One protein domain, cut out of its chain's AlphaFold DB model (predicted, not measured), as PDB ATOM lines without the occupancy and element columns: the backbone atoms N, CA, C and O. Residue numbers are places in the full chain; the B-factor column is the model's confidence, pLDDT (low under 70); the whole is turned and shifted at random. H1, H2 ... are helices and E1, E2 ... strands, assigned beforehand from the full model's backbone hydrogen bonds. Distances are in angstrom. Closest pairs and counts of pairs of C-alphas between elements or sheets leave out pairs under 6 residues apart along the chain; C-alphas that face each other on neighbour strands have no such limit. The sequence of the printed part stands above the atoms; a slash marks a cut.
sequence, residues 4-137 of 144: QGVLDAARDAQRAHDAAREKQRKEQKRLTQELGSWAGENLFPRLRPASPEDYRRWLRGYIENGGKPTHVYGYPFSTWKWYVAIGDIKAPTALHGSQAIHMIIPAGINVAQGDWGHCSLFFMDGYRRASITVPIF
ATOM      1  N   GLN A   4     199.562 178.006 156.477       72.94
ATOM      2  CA  GLN A   4     198.470 178.980 156.498       72.94
ATOM      3  C   GLN A   4     197.815 179.085 157.888       72.94
ATOM      4  O   GLN A   4     197.601 180.182 158.392       72.94
ATOM      5  N   GLY A   5     197.594 177.948 158.559       75.19
ATOM      6  CA  GLY A   5     196.991 177.918 159.898       75.19
ATOM      7  C   GLY A   5     197.877 178.536 160.985       75.19
ATOM      8  O   GLY A   5     197.368 179.070 161.967       75.19
ATOM      9  N   VAL A   6     199.202 178.515 160.797       78.19
ATOM     10  CA  VAL A   6     200.158 179.166 161.711       78.19
ATOM     11  C   VAL A   6     200.134 180.690 161.544       78.19
ATOM     12  O   VAL A   6     200.162 181.419 162.534       78.19
ATOM     13  N   LEU A   7     200.038 181.182 160.305       80.31
ATOM     14  CA  LEU A   7     199.967 182.619 160.015       80.31
ATOM     15  C   LEU A   7     198.658 183.251 160.500       80.31
ATOM     16  O   LEU A   7     198.672 184.375 161.002       80.31
ATOM     17  N   ASP A   8     197.541 182.537 160.381       87.31
ATOM     18  CA  ASP A   8     196.241 183.045 160.824       87.31
ATOM     19  C   ASP A   8     196.150 183.084 162.361       87.31
ATOM     20  O   ASP A   8     195.753 184.106 162.921       87.31
ATOM     21  N   ALA A   9     196.682 182.069 163.055       85.50
ATOM     22  CA  ALA A   9     196.804 182.088 164.516       85.50
ATOM     23  C   ALA A   9     197.686 183.247 165.029       85.50
ATOM     24  O   ALA A   9     197.350 183.890 166.025       85.50
ATOM     25  N   ALA A  10     198.793 183.555 164.342       87.94
ATOM     26  CA  ALA A  10     199.660 184.679 164.702       87.94
ATOM     27  C   ALA A  10     198.961 186.040 164.525       87.94
ATOM     28  O   ALA A  10     199.114 186.934 165.358       87.94
ATOM     29  N   ARG A  11     198.155 186.197 163.467       90.75
ATOM     30  CA  ARG A  11     197.363 187.415 163.226       90.75
ATOM     31  C   ARG A  11     196.275 187.606 164.273       90.75
ATOM     32  O   ARG A  11     196.076 188.728 164.734       90.75
ATOM     33  N   ASP A  12     195.597 186.534 164.666       92.31
ATOM     34  CA  ASP A  12     194.555 186.603 165.690       92.31
ATOM     35  C   ASP A  12     195.141 186.885 167.079       92.31
ATOM     36  O   ASP A  12     194.604 187.721 167.809       92.31
ATOM     37  N   ALA A  13     196.300 186.301 167.408       89.75
ATOM     38  CA  ALA A  13     197.041 186.638 168.622       89.75
ATOM     39  C   ALA A  13     197.475 188.116 168.644       89.75
ATOM     40  O   ALA A  13     197.303 188.793 169.658       89.75
ATOM     41  N   GLN A  14     197.966 188.641 167.516       92.50
ATOM     42  CA  GLN A  14     198.343 190.051 167.394       92.50
ATOM     43  C   GLN A  14     197.134 190.980 167.584       92.50
ATOM     44  O   GLN A  14     197.198 191.928 168.365       92.50
ATOM     45  N   ARG A  15     195.997 190.678 166.943       92.62
ATOM     46  CA  ARG A  15     194.749 191.446 167.112       92.62
ATOM     47  C   ARG A  15     194.258 191.433 168.558       92.62
ATOM     48  O   ARG A  15     193.835 192.472 169.061       92.62
ATOM     49  N   ALA A  16     194.322 190.281 169.226       92.44
ATOM     50  CA  ALA A  16     193.934 190.157 170.628       92.44
ATOM     51  C   ALA A  16     194.849 190.985 171.545       92.44
ATOM     52  O   ALA A  16     194.355 191.693 172.426       92.44
ATOM     53  N   HIS A  17     196.164 190.957 171.306       92.56
ATOM     54  CA  HIS A  17     197.134 191.770 172.039       92.56
ATOM     55  C   HIS A  17     196.886 193.277 171.849       92.56
ATOM     56  O   HIS A  17     196.848 194.030 172.825       92.56
ATOM     57  N   ASP A  18     196.658 193.721 170.614       94.44
ATOM     58  CA  ASP A  18     196.431 195.137 170.314       94.44
ATOM     59  C   ASP A  18     195.095 195.631 170.887       94.44
ATOM     60  O   ASP A  18     195.035 196.712 171.482       94.44
ATOM     61  N   ALA A  19     194.040 194.812 170.815       93.94
ATOM     62  CA  ALA A  19     192.763 195.098 171.464       93.94
ATOM     63  C   ALA A  19     192.901 195.178 172.997       93.94
ATOM     64  O   ALA A  19     192.309 196.063 173.622       93.94
ATOM     65  N   ALA A  20     193.705 194.298 173.606       93.81
ATOM     66  CA  ALA A  20     193.982 194.324 175.039       93.81
ATOM     67  C   ALA A  20     194.756 195.587 175.451       93.81
ATOM     68  O   ALA A  20     194.346 196.257 176.402       93.81
ATOM     69  N   ARG A  21     195.807 195.975 174.708       93.94
ATOM     70  CA  ARG A  21     196.535 197.237 174.949       93.94
ATOM     71  C   ARG A  21     195.632 198.451 174.810       93.94
ATOM     72  O   ARG A  21     195.720 199.362 175.631       93.94
ATOM     73  N   GLU A  22     194.767 198.483 173.800       94.50
ATOM     74  CA  GLU A  22     193.855 199.611 173.615       94.50
ATOM     75  C   GLU A  22     192.821 199.690 174.742       94.50
ATOM     76  O   GLU A  22     192.552 200.779 175.254       94.50
ATOM     77  N   LYS A  23     192.285 198.547 175.192       92.75
ATOM     78  CA  LYS A  23     191.393 198.491 176.360       92.75
ATOM     79  C   LYS A  23     192.103 198.988 177.620       92.75
ATOM     80  O   LYS A  23     191.547 199.820 178.332       92.75
ATOM     81  N   GLN A  24     193.339 198.544 177.856       88.88
ATOM     82  CA  GLN A  24     194.150 198.994 178.987       88.88
ATOM     83  C   GLN A  24     194.430 200.501 178.916       88.88
ATOM     84  O   GLN A  24     194.291 201.200 179.914       88.88
ATOM     85  N   ARG A  25     194.763 201.028 177.732       89.31
ATOM     86  CA  ARG A  25     194.999 202.462 177.521       89.31
ATOM     87  C   ARG A  25     193.746 203.296 177.794       89.31
ATOM     88  O   ARG A  25     193.848 204.351 178.419       89.31
ATOM     89  N   LYS A  26     192.576 202.837 177.338       91.81
ATOM     90  CA  LYS A  26     191.288 203.505 177.591       91.81
ATOM     91  C   LYS A  26     190.940 203.516 179.076       91.81
ATOM     92  O   LYS A  26     190.580 204.574 179.584       91.81
ATOM     93  N   GLU A  27     191.100 202.387 179.762       88.06
ATOM     94  CA  GLU A  27     190.841 202.309 181.203       88.06
ATOM     95  C   GLU A  27     191.813 203.193 181.989       88.06
ATOM     96  O   GLU A  27     191.384 203.997 182.810       88.06
ATOM     97  N   GLN A  28     193.108 203.144 181.657       83.88
ATOM     98  CA  GLN A  28     194.113 204.006 182.273       83.88
ATOM     99  C   GLN A  28     193.760 205.487 182.103       83.88
ATOM    100  O   GLN A  28     193.857 206.258 183.052       83.88
ATOM    101  N   LYS A  29     193.305 205.886 180.908       86.81
ATOM    102  CA  LYS A  29     192.870 207.260 180.646       86.81
ATOM    103  C   LYS A  29     191.650 207.647 181.490       86.81
ATOM    104  O   LYS A  29     191.631 208.766 181.998       86.81
ATOM    105  N   ARG A  30     190.665 206.751 181.659       87.50
ATOM    106  CA  ARG A  30     189.482 207.003 182.504       87.50
ATOM    107  C   ARG A  30     189.890 207.204 183.962       87.50
ATOM    108  O   ARG A  30     189.540 208.223 184.545       87.50
ATOM    109  N   LEU A  31     190.710 206.300 184.498       83.56
ATOM    110  CA  LEU A  31     191.222 206.385 185.868       83.56
ATOM    111  C   LEU A  31     192.043 207.662 186.093       83.56
ATOM    112  O   LEU A  31     191.857 208.350 187.090       83.56
ATOM    113  N   THR A  32     192.906 208.035 185.144       82.25
ATOM    114  CA  THR A  32     193.664 209.296 185.197       82.25
ATOM    115  C   THR A  32     192.743 210.518 185.233       82.25
ATOM    116  O   THR A  32     193.048 211.481 185.940       82.25
ATOM    117  N   GLN A  33     191.632 210.500 184.491       85.25
ATOM    118  CA  GLN A  33     190.660 211.592 184.485       85.25
ATOM    119  C   GLN A  33     189.884 211.667 185.806       85.25
ATOM    120  O   GLN A  33     189.813 212.745 186.390       85.25
ATOM    121  N   GLU A  34     189.370 210.540 186.304       85.94
ATOM    122  CA  GLU A  34     188.673 210.456 187.598       85.94
ATOM    123  C   GLU A  34     189.575 210.918 188.750       85.94
ATOM    124  O   GLU A  34     189.169 211.734 189.577       85.94
ATOM    125  N   LEU A  35     190.834 210.475 188.754       84.12
ATOM    126  CA  LEU A  35     191.828 210.886 189.740       84.12
ATOM    127  C   LEU A  35     192.154 212.382 189.640       84.12
ATOM    128  O   LEU A  35     192.331 213.047 190.660       84.12
ATOM    129  N   GLY A  36     192.205 212.922 188.419       84.25
ATOM    130  CA  GLY A  36     192.375 214.351 188.174       84.25
ATOM    131  C   GLY A  36     191.218 215.181 188.733       84.25
ATOM    132  O   GLY A  36     191.465 216.166 189.426       84.25
ATOM    133  N   SER A  37     189.974 214.757 188.490       87.06
ATOM    134  CA  SER A  37     188.774 215.384 189.062       87.06
ATOM    135  C   SER A  37     188.788 215.328 190.586       87.06
ATOM    136  O   SER A  37     188.659 216.362 191.237       87.06
ATOM    137  N   TRP A  38     189.057 214.152 191.162       89.19
ATOM    138  CA  TRP A  38     189.148 213.998 192.611       89.19
ATOM    139  C   TRP A  38     190.216 214.915 193.216       89.19
ATOM    140  O   TRP A  38     189.950 215.597 194.206       89.19
ATOM    141  N   ALA A  39     191.411 214.969 192.617       87.88
ATOM    142  CA  ALA A  39     192.490 215.829 193.089       87.88
ATOM    143  C   ALA A  39     192.115 217.314 192.977       87.88
ATOM    144  O   ALA A  39     192.415 218.085 193.889       87.88
ATOM    145  N   GLY A  40     191.423 217.702 191.899       88.31
ATOM    146  CA  GLY A  40     190.855 219.038 191.698       88.31
ATOM    147  C   GLY A  40     189.894 219.465 192.803       88.31
ATOM    148  O   GLY A  40     189.936 220.611 193.237       88.31
ATOM    149  N   GLU A  41     189.071 218.542 193.291       90.12
ATOM    150  CA  GLU A  41     188.041 218.828 194.294       90.12
ATOM    151  C   GLU A  41     188.546 218.699 195.739       90.12
ATOM    152  O   GLU A  41     188.106 219.437 196.619       90.12
ATOM    153  N   ASN A  42     189.469 217.770 196.004       90.25
ATOM    154  CA  ASN A  42     189.807 217.361 197.371       90.25
ATOM    155  C   ASN A  42     191.221 217.758 197.807       90.25
ATOM    156  O   ASN A  42     191.446 217.985 198.999       90.25
ATOM    157  N   LEU A  43     192.168 217.828 196.866       92.25
ATOM    158  CA  LEU A  43     193.582 218.053 197.158       92.25
ATOM    159  C   LEU A  43     194.007 219.483 196.814       92.25
ATOM    160  O   LEU A  43     194.406 220.226 197.706       92.25
ATOM    161  N   PHE A  44     193.886 219.896 195.551       93.00
ATOM    162  CA  PHE A  44     194.376 221.195 195.080       93.00
ATOM    163  C   PHE A  44     193.788 222.422 195.795       93.00
ATOM    164  O   PHE A  44     194.551 223.361 196.009       93.00
ATOM    165  N   PRO A  45     192.523 222.443 196.262       95.81
ATOM    166  CA  PRO A  45     192.000 223.569 197.043       95.81
ATOM    167  C   PRO A  45     192.714 223.780 198.386       95.81
ATOM    168  O   PRO A  45     192.562 224.819 199.020       95.81
ATOM    169  N   ARG A  46     193.485 222.786 198.836       96.69
ATOM    170  CA  ARG A  46     194.251 222.796 200.088       96.69
ATOM    171  C   ARG A  46     195.741 223.008 199.858       96.69
ATOM    172  O   ARG A  46     196.538 222.855 200.783       96.69
ATOM    173  N   LEU A  47     196.113 223.343 198.627       96.88
ATOM    174  CA  LEU A  47     197.477 223.572 198.199       96.88
ATOM    175  C   LEU A  47     197.596 224.969 197.595       96.88
ATOM    176  O   LEU A  47     196.702 225.445 196.897       96.88
ATOM    177  N   ARG A  48     198.750 225.597 197.793       97.44
ATOM    178  CA  ARG A  48     199.197 226.725 196.970       97.44
ATOM    179  C   ARG A  48     200.445 226.327 196.186       97.44
ATOM    180  O   ARG A  48     201.181 225.460 196.659       97.44
ATOM    181  N   PRO A  49     200.738 226.954 195.036       97.50
ATOM    182  CA  PRO A  49     202.042 226.812 194.400       97.50
ATOM    183  C   PRO A  49     203.175 227.138 195.384       97.50
ATOM    184  O   PRO A  49     203.068 228.078 196.184       97.50
ATOM    185  N   ALA A  50     204.245 226.346 195.342       97.12
ATOM    186  CA  ALA A  50     205.446 226.620 196.116       97.12
ATOM    187  C   ALA A  50     206.367 227.581 195.366       97.12
ATOM    188  O   ALA A  50     206.532 227.499 194.149       97.12
ATOM    189  N   SER A  51     207.006 228.459 196.124       94.88
ATOM    190  CA  SER A  51     208.151 229.235 195.667       94.88
ATOM    191  C   SER A  51     209.453 228.450 195.890       94.88
ATOM    192  O   SER A  51     209.498 227.574 196.759       94.88
ATOM    193  N   PRO A  52     210.547 228.794 195.187       93.12
ATOM    194  CA  PRO A  52     211.869 228.247 195.495       93.12
ATOM    195  C   PRO A  52     212.297 228.490 196.953       93.12
ATOM    196  O   PRO A  52     212.982 227.663 197.548       93.12
ATOM    197  N   GLU A  53     211.872 229.608 197.551       94.25
ATOM    198  CA  GLU A  53     212.138 229.940 198.958       94.25
ATOM    199  C   GLU A  53     211.472 228.953 199.930       94.25
ATOM    200  O   GLU A  53     212.096 228.555 200.911       94.25
ATOM    201  N   ASP A  54     210.245 228.498 199.646       96.44
ATOM    202  CA  ASP A  54     209.569 227.494 200.481       96.44
ATOM    203  C   ASP A  54     210.413 226.216 200.586       96.44
ATOM    204  O   ASP A  54     210.594 225.661 201.672       96.44
ATOM    205  N   TYR A  55     210.972 225.770 199.456       96.44
ATOM    206  CA  TYR A  55     211.822 224.585 199.422       96.44
ATOM    207  C   TYR A  55     213.191 224.832 200.050       96.44
ATOM    208  O   TYR A  55     213.650 223.993 200.822       96.44
ATOM    209  N   ARG A  56     213.824 225.987 199.794       95.12
ATOM    210  CA  ARG A  56     215.104 226.350 200.426       95.12
ATOM    211  C   ARG A  56     215.006 226.350 201.950       95.12
ATOM    212  O   ARG A  56     215.915 225.845 202.603       95.12
ATOM    213  N   ARG A  57     213.898 226.835 202.521       95.94
ATOM    214  CA  ARG A  57     213.645 226.780 203.973       95.94
ATOM    215  C   ARG A  57     213.585 225.353 204.494       95.94
ATOM    216  O   ARG A  57     214.251 225.039 205.477       95.94
ATOM    217  N   TRP A  58     212.822 224.488 203.825       97.25
ATOM    218  CA  TRP A  58     212.760 223.075 204.193       97.25
ATOM    219  C   TRP A  58     214.134 222.402 204.071       97.25
ATOM    220  O   TRP A  58     214.573 221.720 204.992       97.25
ATOM    221  N   LEU A  59     214.835 222.624 202.955       96.25
ATOM    222  CA  LEU A  59     216.123 222.003 202.657       96.25
ATOM    223  C   LEU A  59     217.205 222.437 203.650       96.25
ATOM    224  O   LEU A  59     217.977 221.596 204.105       96.25
ATOM    225  N   ARG A  60     217.236 223.727 204.013       95.62
ATOM    226  CA  ARG A  60     218.131 224.263 205.044       95.62
ATOM    227  C   ARG A  60     217.931 223.522 206.359       95.62
ATOM    228  O   ARG A  60     218.877 222.930 206.864       95.62
ATOM    229  N   GLY A  61     216.697 223.474 206.858       96.62
ATOM    230  CA  GLY A  61     216.417 222.790 208.115       96.62
ATOM    231  C   GLY A  61     216.643 221.276 208.047       96.62
ATOM    232  O   GLY A  61     217.097 220.684 209.022       96.62
ATOM    233  N   TYR A  62     216.419 220.637 206.894       97.19
ATOM    234  CA  TYR A  62     216.781 219.232 206.685       97.19
ATOM    235  C   TYR A  62     218.287 219.006 206.833       97.19
ATOM    236  O   TYR A  62     218.692 218.081 207.533       97.19
ATOM    237  N   ILE A  63     219.113 219.862 206.226       95.88
ATOM    238  CA  ILE A  63     220.576 219.785 206.325       95.88
ATOM    239  C   ILE A  63     221.053 220.076 207.751       95.88
ATOM    240  O   ILE A  63     221.877 219.332 208.280       95.88
ATOM    241  N   GLU A  64     220.506 221.105 208.397       96.62
ATOM    242  CA  GLU A  64     220.818 221.455 209.791       96.62
ATOM    243  C   GLU A  64     220.474 220.316 210.766       96.62
ATOM    244  O   GLU A  64     221.166 220.130 211.764       96.62
ATOM    245  N   ASN A  65     219.474 219.488 210.441       96.75
ATOM    246  CA  ASN A  65     219.130 218.270 211.186       96.75
ATOM    247  C   ASN A  65     219.910 217.019 210.732       96.75
ATOM    248  O   ASN A  65     219.508 215.889 211.008       96.75
ATOM    249  N   GLY A  66     221.035 217.196 210.032       96.38
ATOM    250  CA  GLY A  66     221.922 216.111 209.600       96.38
ATOM    251  C   GLY A  66     221.473 215.383 208.330       96.38
ATOM    252  O   GLY A  66     222.097 214.399 207.920       96.38
ATOM    253  N   GLY A  67     220.405 215.855 207.688       96.06
ATOM    254  CA  GLY A  67     219.946 215.376 206.396       96.06
ATOM    255  C   GLY A  67     220.960 215.647 205.286       96.06
ATOM    256  O   GLY A  67     221.708 216.621 205.304       96.06
ATOM    257  N   LYS A  68     220.986 214.767 204.283       95.06
ATOM    258  CA  LYS A  68     221.853 214.907 203.107       95.06
ATOM    259  C   LYS A  68     221.015 214.931 201.832       95.06
ATOM    260  O   LYS A  68     220.206 214.013 201.635       95.06
ATOM    261  N   PRO A  69     221.173 215.952 200.972       93.69
ATOM    262  CA  PRO A  69     220.632 215.929 199.622       93.69
ATOM    263  C   PRO A  69     221.175 214.721 198.857       93.69
ATOM    264  O   PRO A  69     222.277 214.245 199.121       93.69
ATOM    265  N   THR A  70     220.382 214.191 197.932       94.94
ATOM    266  CA  THR A  70     220.711 212.939 197.225       94.94
ATOM    267  C   THR A  70     220.921 213.136 195.733       94.94
ATOM    268  O   THR A  70     221.521 212.279 195.096       94.94
ATOM    269  N   HIS A  71     220.414 214.232 195.170       92.31
ATOM    270  CA  HIS A  71     220.460 214.508 193.738       92.31
ATOM    271  C   HIS A  71     220.795 215.979 193.519       92.31
ATOM    272  O   HIS A  71     220.290 216.836 194.240       92.31
ATOM    273  N   VAL A  72     221.617 216.266 192.514       91.75
ATOM    274  CA  VAL A  72     221.947 217.629 192.091       91.75
ATOM    275  C   VAL A  72     221.524 217.779 190.639       91.75
ATOM    276  O   VAL A  72     221.920 216.982 189.788       91.75
ATOM    277  N   TYR A  73     220.706 218.786 190.363       90.00
ATOM    278  CA  TYR A  73     220.179 219.088 189.042       90.00
ATOM    279  C   TYR A  73     220.635 220.476 188.593       90.00
ATOM    280  O   TYR A  73     220.515 221.449 189.331       90.00
ATOM    281  N   GLY A  74     221.114 220.573 187.350       89.88
ATOM    282  CA  GLY A  74     221.504 221.848 186.735       89.88
ATOM    283  C   GLY A  74     220.334 222.675 186.186       89.88
ATOM    284  O   GLY A  74     220.553 223.753 185.650       89.88
ATOM    285  N   TYR A  75     219.103 222.170 186.283       90.81
ATOM    286  CA  TYR A  75     217.883 222.854 185.844       90.81
ATOM    287  C   TYR A  75     217.127 223.466 187.041       90.81
ATOM    288  O   TYR A  75     217.360 223.050 188.181       90.81
ATOM    289  N   PRO A  76     216.225 224.442 186.810       90.88
ATOM    290  CA  PRO A  76     215.562 225.170 187.889       90.88
ATOM    291  C   PRO A  76     214.449 224.363 188.570       90.88
ATOM    292  O   PRO A  76     213.831 223.478 187.964       90.88
ATOM    293  N   PHE A  77     214.138 224.746 189.806       91.50
ATOM    294  CA  PHE A  77     213.061 224.231 190.655       91.50
ATOM    295  C   PHE A  77     211.696 224.242 189.959       91.50
ATOM    296  O   PHE A  77     210.923 223.290 190.073       91.50
ATOM    297  N   SER A  78     211.428 225.292 189.178       89.38
ATOM    298  CA  SER A  78     210.176 225.491 188.434       89.38
ATOM    299  C   SER A  78     209.902 224.431 187.361       89.38
ATOM    300  O   SER A  78     208.773 224.322 186.885       89.38
ATOM    301  N   THR A  79     210.899 223.613 187.006       89.38
ATOM    302  CA  THR A  79     210.725 222.472 186.092       89.38
ATOM    303  C   THR A  79     209.792 221.410 186.685       89.38
ATOM    304  O   THR A  79     209.222 220.598 185.957       89.38
ATOM    305  N   TRP A  80     209.651 221.373 188.013       90.88
ATOM    306  CA  TRP A  80     208.846 220.395 188.740       90.88
ATOM    307  C   TRP A  80     207.585 221.042 189.329       90.88
ATOM    308  O   TRP A  80     207.533 222.240 189.605       90.88
ATOM    309  N   LYS A  81     206.541 220.231 189.547       92.25
ATOM    310  CA  LYS A  81     205.273 220.689 190.132       92.25
ATOM    311  C   LYS A  81     205.360 220.689 191.655       92.25
ATOM    312  O   LYS A  81     205.172 219.645 192.282       92.25
ATOM    313  N   TRP A  82     205.624 221.858 192.228       95.81
ATOM    314  CA  TRP A  82     205.763 222.034 193.669       95.81
ATOM    315  C   TRP A  82     204.601 222.799 194.291       95.81
ATOM    316  O   TRP A  82     204.147 223.821 193.772       95.81
ATOM    317  N   TYR A  83     204.168 222.325 195.454       97.44
ATOM    318  CA  TYR A  83     203.081 222.908 196.224       97.44
ATOM    319  C   TYR A  83     203.426 222.986 197.710       97.44
ATOM    320  O   TYR A  83     204.241 222.220 198.221       97.44
ATOM    321  N   VAL A  84     202.765 223.901 198.411       98.38
ATOM    322  CA  VAL A  84     202.761 223.983 199.873       98.38
ATOM    323  C   VAL A  84     201.348 223.705 200.357       98.38
ATOM    324  O   VAL A  84     200.392 224.293 199.840       98.38
ATOM    325  N   ALA A  85     201.207 222.822 201.343       98.00
ATOM    326  CA  ALA A  85     199.917 222.589 201.976       98.00
ATOM    327  C   ALA A  85     199.489 223.813 202.803       98.00
ATOM    328  O   ALA A  85     200.290 224.387 203.538       98.00
ATOM    329  N   ILE A  86     198.222 224.207 202.674       97.88
ATOM    330  CA  ILE A  86     197.596 225.310 203.430       97.88
ATOM    331  C   ILE A  86     196.472 224.821 204.357       97.88
ATOM    332  O   ILE A  86     195.801 225.620 205.001       97.88
ATOM    333  N   GLY A  87     196.270 223.508 204.434       96.19
ATOM    334  CA  GLY A  87     195.356 222.844 205.355       96.19
ATOM    335  C   GLY A  87     195.516 221.327 205.280       96.19
ATOM    336  O   GLY A  87     196.284 220.826 204.461       96.19
ATOM    337  N   ASP A  88     194.780 220.603 206.122       96.56
ATOM    338  CA  ASP A  88     194.858 219.139 206.223       96.56
ATOM    339  C   ASP A  88     194.569 218.450 204.890       96.56
ATOM    340  O   ASP A  88     193.513 218.674 204.297       96.56
ATOM    341  N   ILE A  89     195.471 217.579 204.443       94.44
ATOM    342  CA  ILE A  89     195.385 216.903 203.145       94.44
ATOM    343  C   ILE A  89     195.138 215.405 203.306       94.44
ATOM    344  O   ILE A  89     195.607 214.757 204.244       94.44
ATOM    345  N   LYS A  90     194.411 214.838 202.344       90.62
ATOM    346  CA  LYS A  90     194.192 213.396 202.236       90.62
ATOM    347  C   LYS A  90     194.982 212.842 201.064       90.62
ATOM    348  O   LYS A  90     195.057 213.489 200.019       90.62
ATOM    349  N   ALA A  91     195.545 211.651 201.248       83.19
ATOM    350  CA  ALA A  91     196.204 210.943 200.167       83.19
ATOM    351  C   ALA A  91     195.208 210.682 199.025       83.19
ATOM    352  O   ALA A  91     194.075 210.269 199.296       83.19
ATOM    353  N   PRO A  92     195.602 210.909 197.761       78.88
ATOM    354  CA  PRO A  92     194.874 210.360 196.627       78.88
ATOM    355  C   PRO A  92     194.937 208.827 196.651       78.88
ATOM    356  O   PRO A  92     195.710 208.233 197.395       78.88
ATOM    357  N   THR A  93     194.178 208.162 195.784       78.38
ATOM    358  CA  THR A  93     194.423 206.749 195.450       78.38
ATOM    359  C   THR A  93     195.579 206.652 194.441       78.38
ATOM    360  O   THR A  93     195.369 206.250 193.300       78.38
ATOM    361  N   ALA A  94     196.777 207.082 194.863       81.25
ATOM    362  CA  ALA A  94     198.057 207.046 194.148       81.25
ATOM    363  C   ALA A  94     198.178 207.885 192.855       81.25
ATOM    364  O   ALA A  94     197.672 207.527 191.791       81.25
ATOM    365  N   LEU A  95     198.955 208.976 192.903       82.12
ATOM    366  CA  LEU A  95     199.305 209.780 191.722       82.12
ATOM    367  C   LEU A  95     200.617 209.285 191.100       82.12
ATOM    368  O   LEU A  95     201.654 209.241 191.760       82.12
ATOM    369  N   HIS A  96     200.586 208.956 189.809       83.19
ATOM    370  CA  HIS A  96     201.731 208.403 189.084       83.19
ATOM    371  C   HIS A  96     202.118 209.248 187.866       83.19
ATOM    372  O   HIS A  96     201.313 209.997 187.306       83.19
ATOM    373  N   GLY A  97     203.371 209.102 187.426       81.25
ATOM    374  CA  GLY A  97     203.880 209.737 186.208       81.25
ATOM    375  C   GLY A  97     203.733 211.261 186.229       81.25
ATOM    376  O   GLY A  97     204.131 211.918 187.184       81.25
ATOM    377  N   SER A  98     203.139 211.831 185.178       80.00
ATOM    378  CA  SER A  98     202.984 213.285 185.009       80.00
ATOM    379  C   SER A  98     202.004 213.951 185.989       80.00
ATOM    380  O   SER A  98     201.932 215.186 186.043       80.00
ATOM    381  N   GLN A  99     201.239 213.154 186.739       80.88
ATOM    382  CA  GLN A  99     200.327 213.628 187.781       80.88
ATOM    383  C   GLN A  99     200.988 213.707 189.158       80.88
ATOM    384  O   GLN A  99     200.411 214.318 190.055       80.88
ATOM    385  N   ALA A 100     202.168 213.105 189.333       87.81
ATOM    386  CA  ALA A 100     202.904 213.196 190.584       87.81
ATOM    387  C   ALA A 100     203.301 214.651 190.868       87.81
ATOM    388  O   ALA A 100     203.647 215.416 189.960       87.81
ATOM    389  N   ILE A 101     203.227 215.024 192.142       92.12
ATOM    390  CA  ILE A 101     203.546 216.364 192.630       92.12
ATOM    391  C   ILE A 101     204.475 216.283 193.839       92.12
ATOM    392  O   ILE A 101     204.558 215.266 194.532       92.12
ATOM    393  N   HIS A 102     205.156 217.388 194.105       95.00
ATOM    394  CA  HIS A 102     206.039 217.551 195.250       95.00
ATOM    395  C   HIS A 102     205.387 218.528 196.223       95.00
ATOM    396  O   HIS A 102     204.956 219.611 195.826       95.00
ATOM    397  N   MET A 103     205.266 218.138 197.488       96.62
ATOM    398  CA  MET A 103     204.542 218.915 198.490       96.62
ATOM    399  C   MET A 103     205.405 219.189 199.708       96.62
ATOM    400  O   MET A 103     205.927 218.268 200.333       96.62
ATOM    401  N   ILE A 104     205.495 220.462 200.070       98.06
ATOM    402  CA  ILE A 104     206.053 220.916 201.339       98.06
ATOM    403  C   ILE A 104     204.901 221.012 202.335       98.06
ATOM    404  O   ILE A 104     203.874 221.639 202.058       98.06
ATOM    405  N   ILE A 105     205.065 220.369 203.485       97.94
ATOM    406  CA  ILE A 105     204.039 220.235 204.514       97.94
ATOM    407  C   ILE A 105     204.470 221.049 205.740       97.94
ATOM    408  O   ILE A 105     205.338 220.596 206.493       97.94
ATOM    409  N   PRO A 106     203.907 222.256 205.941       98.06
ATOM    410  CA  PRO A 106     204.078 223.025 207.168       98.06
ATOM    411  C   PRO A 106     203.766 222.227 208.440       98.06
ATOM    412  O   PRO A 106     202.953 221.301 208.432       98.06
ATOM    413  N   ALA A 107     204.399 222.614 209.548       95.81
ATOM    414  CA  ALA A 107     204.104 222.037 210.855       95.81
ATOM    415  C   ALA A 107     202.628 222.262 211.232       95.81
ATOM    416  O   ALA A 107     202.052 223.306 210.926       95.81
ATOM    417  N   GLY A 108     202.022 221.275 211.892       94.50
ATOM    418  CA  GLY A 108     200.618 221.323 212.313       94.50
ATOM    419  C   GLY A 108     199.591 220.926 211.246       94.50
ATOM    420  O   GLY A 108     198.414 220.835 211.575       94.50
ATOM    421  N   ILE A 109     200.004 220.650 210.002       96.69
ATOM    422  CA  ILE A 109     199.106 220.106 208.972       96.69
ATOM    423  C   ILE A 109     199.026 218.587 209.090       96.69
ATOM    424  O   ILE A 109     200.041 217.886 209.009       96.69
ATOM    425  N   ASN A 110     197.804 218.066 209.209       95.25
ATOM    426  CA  ASN A 110     197.569 216.631 209.201       95.25
ATOM    427  C   ASN A 110     197.590 216.096 207.770       95.25
ATOM    428  O   ASN A 110     196.906 216.593 206.872       95.25
ATOM    429  N   VAL A 111     198.359 215.029 207.575       94.31
ATOM    430  CA  VAL A 111     198.431 214.293 206.313       94.31
ATOM    431  C   VAL A 111     197.849 212.912 206.561       94.31
ATOM    432  O   VAL A 111     198.449 212.105 207.274       94.31
ATOM    433  N   ALA A 112     196.667 212.640 206.005       89.94
ATOM    434  CA  ALA A 112     196.048 211.329 206.162       89.94
ATOM    435  C   ALA A 112     196.928 210.244 205.523       89.94
ATOM    436  O   ALA A 112     197.495 210.439 204.444       89.94
ATOM    437  N   GLN A 113     197.023 209.093 206.191       81.75
ATOM    438  CA  GLN A 113     197.716 207.932 205.642       81.75
ATOM    439  C   GLN A 113     197.013 207.440 204.371       81.75
ATOM    440  O   GLN A 113     195.790 207.507 204.256       81.75
ATOM    441  N   GLY A 114     197.801 206.941 203.425       84.88
ATOM    442  CA  GLY A 114     197.316 206.390 202.167       84.88
ATOM    443  C   GLY A 114     198.430 206.291 201.135       84.88
ATOM    444  O   GLY A 114     199.598 206.550 201.443       84.88
ATOM    445  N   ASP A 115     198.062 205.902 199.918       87.56
ATOM    446  CA  ASP A 115     199.008 205.713 198.825       87.56
ATOM    447  C   ASP A 115     199.233 207.020 198.056       87.56
ATOM    448  O   ASP A 115     198.381 207.497 197.309       87.56
ATOM    449  N   TRP A 116     200.411 207.611 198.231       89.31
ATOM    450  CA  TRP A 116     200.801 208.842 197.547       89.31
ATOM    451  C   TRP A 116     201.391 208.595 196.149       89.31
ATOM    452  O   TRP A 116     201.667 209.558 195.430       89.31
ATOM    453  N   GLY A 117     201.552 207.335 195.728       88.25
ATOM    454  CA  GLY A 117     202.176 206.972 194.461       88.25
ATOM    455  C   GLY A 117     203.600 207.522 194.355       88.25
ATOM    456  O   GLY A 117     204.439 207.306 195.227       88.25
ATOM    457  N   HIS A 118     203.876 208.266 193.284       89.56
ATOM    458  CA  HIS A 118     205.174 208.907 193.045       89.56
ATOM    459  C   HIS A 118     205.266 210.336 193.607       89.56
ATOM    460  O   HIS A 118     206.247 211.036 193.342       89.56
ATOM    461  N   CYS A 119     204.265 210.802 194.361       91.62
ATOM    462  CA  CYS A 119     204.359 212.097 195.026       91.62
ATOM    463  C   CYS A 119     205.456 212.095 196.092       91.62
ATOM    464  O   CYS A 119     205.710 211.097 196.763       91.62
ATOM    465  N   SER A 120     206.089 213.250 196.269       94.38
ATOM    466  CA  SER A 120     207.112 213.456 197.296       94.38
ATOM    467  C   SER A 120     206.584 214.392 198.371       94.38
ATOM    468  O   SER A 120     206.122 215.487 198.046       94.38
ATOM    469  N   LEU A 121     206.677 213.990 199.637       95.69
ATOM    470  CA  LEU A 121     206.289 214.825 200.776       95.69
ATOM    471  C   LEU A 121     207.523 215.279 201.556       95.69
ATOM    472  O   LEU A 121     208.378 214.462 201.908       95.69
ATOM    473  N   PHE A 122     207.579 216.569 201.866       97.12
ATOM    474  CA  PHE A 122     208.672 217.236 202.565       97.12
ATOM    475  C   PHE A 122     208.101 217.944 203.795       97.12
ATOM    476  O   PHE A 122     207.488 219.003 203.693       97.12
ATOM    477  N   PHE A 123     208.224 217.324 204.964       97.50
ATOM    478  CA  PHE A 123     207.603 217.804 206.197       97.50
ATOM    479  C   PHE A 123     208.521 218.800 206.897       97.50
ATOM    480  O   PHE A 123     209.675 218.478 207.156       97.50
ATOM    481  N   MET A 124     208.005 219.983 207.231       97.06
ATOM    482  CA  MET A 124     208.714 220.988 208.033       97.06
ATOM    483  C   MET A 124     208.838 220.558 209.498       97.06
ATOM    484  O   MET A 124     209.806 220.905 210.165       97.06
ATOM    485  N   ASP A 125     207.879 219.773 209.995       94.50
ATOM    486  CA  ASP A 125     207.948 219.188 211.331       94.50
ATOM    487  C   ASP A 125     209.005 218.075 211.384       94.50
ATOM    488  O   ASP A 125     208.891 217.051 210.697       94.50
ATOM    489  N   GLY A 126     210.073 218.317 212.146       93.94
ATOM    490  CA  GLY A 126     211.248 217.444 212.225       93.94
ATOM    491  C   GLY A 126     212.028 217.300 210.912       93.94
ATOM    492  O   GLY A 126     212.825 216.374 210.791       93.94
ATOM    493  N   TYR A 127     211.772 218.160 209.915       96.12
ATOM    494  CA  TYR A 127     212.429 218.168 208.599       96.12
ATOM    495  C   TYR A 127     212.515 216.797 207.906       96.12
ATOM    496  O   TYR A 127     213.469 216.475 207.206       96.12
ATOM    497  N   ARG A 128     211.500 215.953 208.090       94.88
ATOM    498  CA  ARG A 128     211.446 214.593 207.532       94.88
ATOM    499  C   ARG A 128     210.905 214.579 206.099       94.88
ATOM    500  O   ARG A 128     210.310 215.543 205.622       94.88
ATOM    501  N   ARG A 129     211.063 213.449 205.404       93.62
ATOM    502  CA  ARG A 129     210.552 213.250 204.036       93.62
ATOM    503  C   ARG A 129     209.824 211.919 203.873       93.62
ATOM    504  O   ARG A 129     210.211 210.926 204.482       93.62
ATOM    505  N   ALA A 130     208.841 211.897 202.981       91.94
ATOM    506  CA  ALA A 130     208.337 210.695 202.323       91.94
ATOM    507  C   ALA A 130     208.574 210.864 200.818       91.94
ATOM    508  O   ALA A 130     207.710 211.294 200.061       91.94
ATOM    509  N   SER A 131     209.820 210.640 200.418       87.88
ATOM    510  CA  SER A 131     210.315 210.768 199.049       87.88
ATOM    511  C   SER A 131     211.522 209.858 198.908       87.88
ATOM    512  O   SER A 131     212.214 209.640 199.902       87.88
ATOM    513  N   ILE A 132     211.826 209.380 197.703       84.25
ATOM    514  CA  ILE A 132     213.088 208.681 197.414       84.25
ATOM    515  C   ILE A 132     214.218 209.694 197.199       84.25
ATOM    516  O   ILE A 132     215.351 209.451 197.619       84.25
ATOM    517  N   THR A 133     213.905 210.867 196.649       90.31
ATOM    518  CA  THR A 133     214.884 211.892 196.276       90.31
ATOM    519  C   THR A 133     214.773 213.148 197.143       90.31
ATOM    520  O   THR A 133     213.706 213.520 197.634       90.31
ATOM    521  N   VAL A 134     215.916 213.806 197.333       93.38
ATOM    522  CA  VAL A 134     216.067 215.134 197.940       93.38
ATOM    523  C   VAL A 134     216.943 215.948 196.991       93.38
ATOM    524  O   VAL A 134     218.170 215.800 197.039       93.38
ATOM    525  N   PRO A 135     216.330 216.690 196.057       92.81
ATOM    526  CA  PRO A 135     217.055 217.388 195.005       92.81
ATOM    527  C   PRO A 135     217.631 218.732 195.459       92.81
ATOM    528  O   PRO A 135     217.013 219.458 196.232       92.81
ATOM    529  N   ILE A 136     218.785 219.091 194.914       92.75
ATOM    530  CA  ILE A 136     219.251 220.473 194.795       92.75
ATOM    531  C   ILE A 136     219.007 220.886 193.345       92.75
ATOM    532  O   ILE A 136     219.404 220.166 192.429       92.75
ATOM    533  N   PHE A 137     218.353 222.022 193.141       91.38
ATOM    534  CA  PHE A 137     218.163 222.652 191.834       91.38
ATOM    535  C   PHE A 137     219.109 223.841 191.678       91.38
ATOM    536  O   PHE A 137     219.472 224.468 192.677       91.38
TER     537      PHE A 137
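Overview. This is residues 4 to 137 of the 144 residues of an uncharacterized protein of Candidatus Wildermuthbacteria bacterium RIFCSPHIGHO2_02_FULL_47_12 (UniProt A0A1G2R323). Look for a small compact head built on a four-stranded sheet, with H2 across one face, and a long helical arm, H1, whose residues 4 to 31 stick out and make the length. In the head, E2 and E6 form a separate two-stranded parallel sheet. The printed part has 134 residues in the order H1 E1 H2 E2 E3 E4 E5 E6, class mixed; the larger sheet runs E1 E3 E4 E5, mixed. The whole is loose, radius of gyration of the C-alphas 20.3 A, spanning 72 by 33 by 24 A.

Along the chain. Start in the larger sheet with E3, residues 82 to 85, 10.2 A long, then find E4, 102 to 105, and E5, 120 to 123, each 9.9 A, and E1, 47 to 49. H2, residues 52 to 64, runs 18.2 A. E2 is 71 to 73; E6, 135 to 137, ends at C-alpha 137, (218.163, 222.652, 191.834). Find C-alpha 4 at (198.470, 178.980, 156.498); from there H1 runs 56.7 A to residue 42.

Arrangement. E3 and E4 are parallel, N 104 to O 83 being 2.8 A; E4 and E5 are parallel, N 103 to O 120 2.8 A. Edge strand E1 is antiparallel to E3, N 48 to O 84 2.9 A. H2 is on this sheet at a height of 9.8 A, two layers, a helix over one face; it runs across the strands, at 65 degrees to E5 on the local plane. Its closest C-alphas to E4 are Tyr 55 and Ile 104, 7.1 A. E2 and E6 are parallel, N 73 to O 136 2.8 A; H2 and E6 are near each other, with 7 pairs of C-alphas within 10 A. H1 is not on the larger sheet and is apart from H2. In H1 and H2 every O i to N i+4 pair is within hydrogen-bond range.

Size, cuts and confidence. The C-alphas of Gln 4 and Glu 64, the two farthest apart, are 71.7 A apart. The links E3 to E4, E4 to E5 and E5 to E6 are long. The printed part has no cut, its mean pLDDT is 91.2, and no printed residue is under 70.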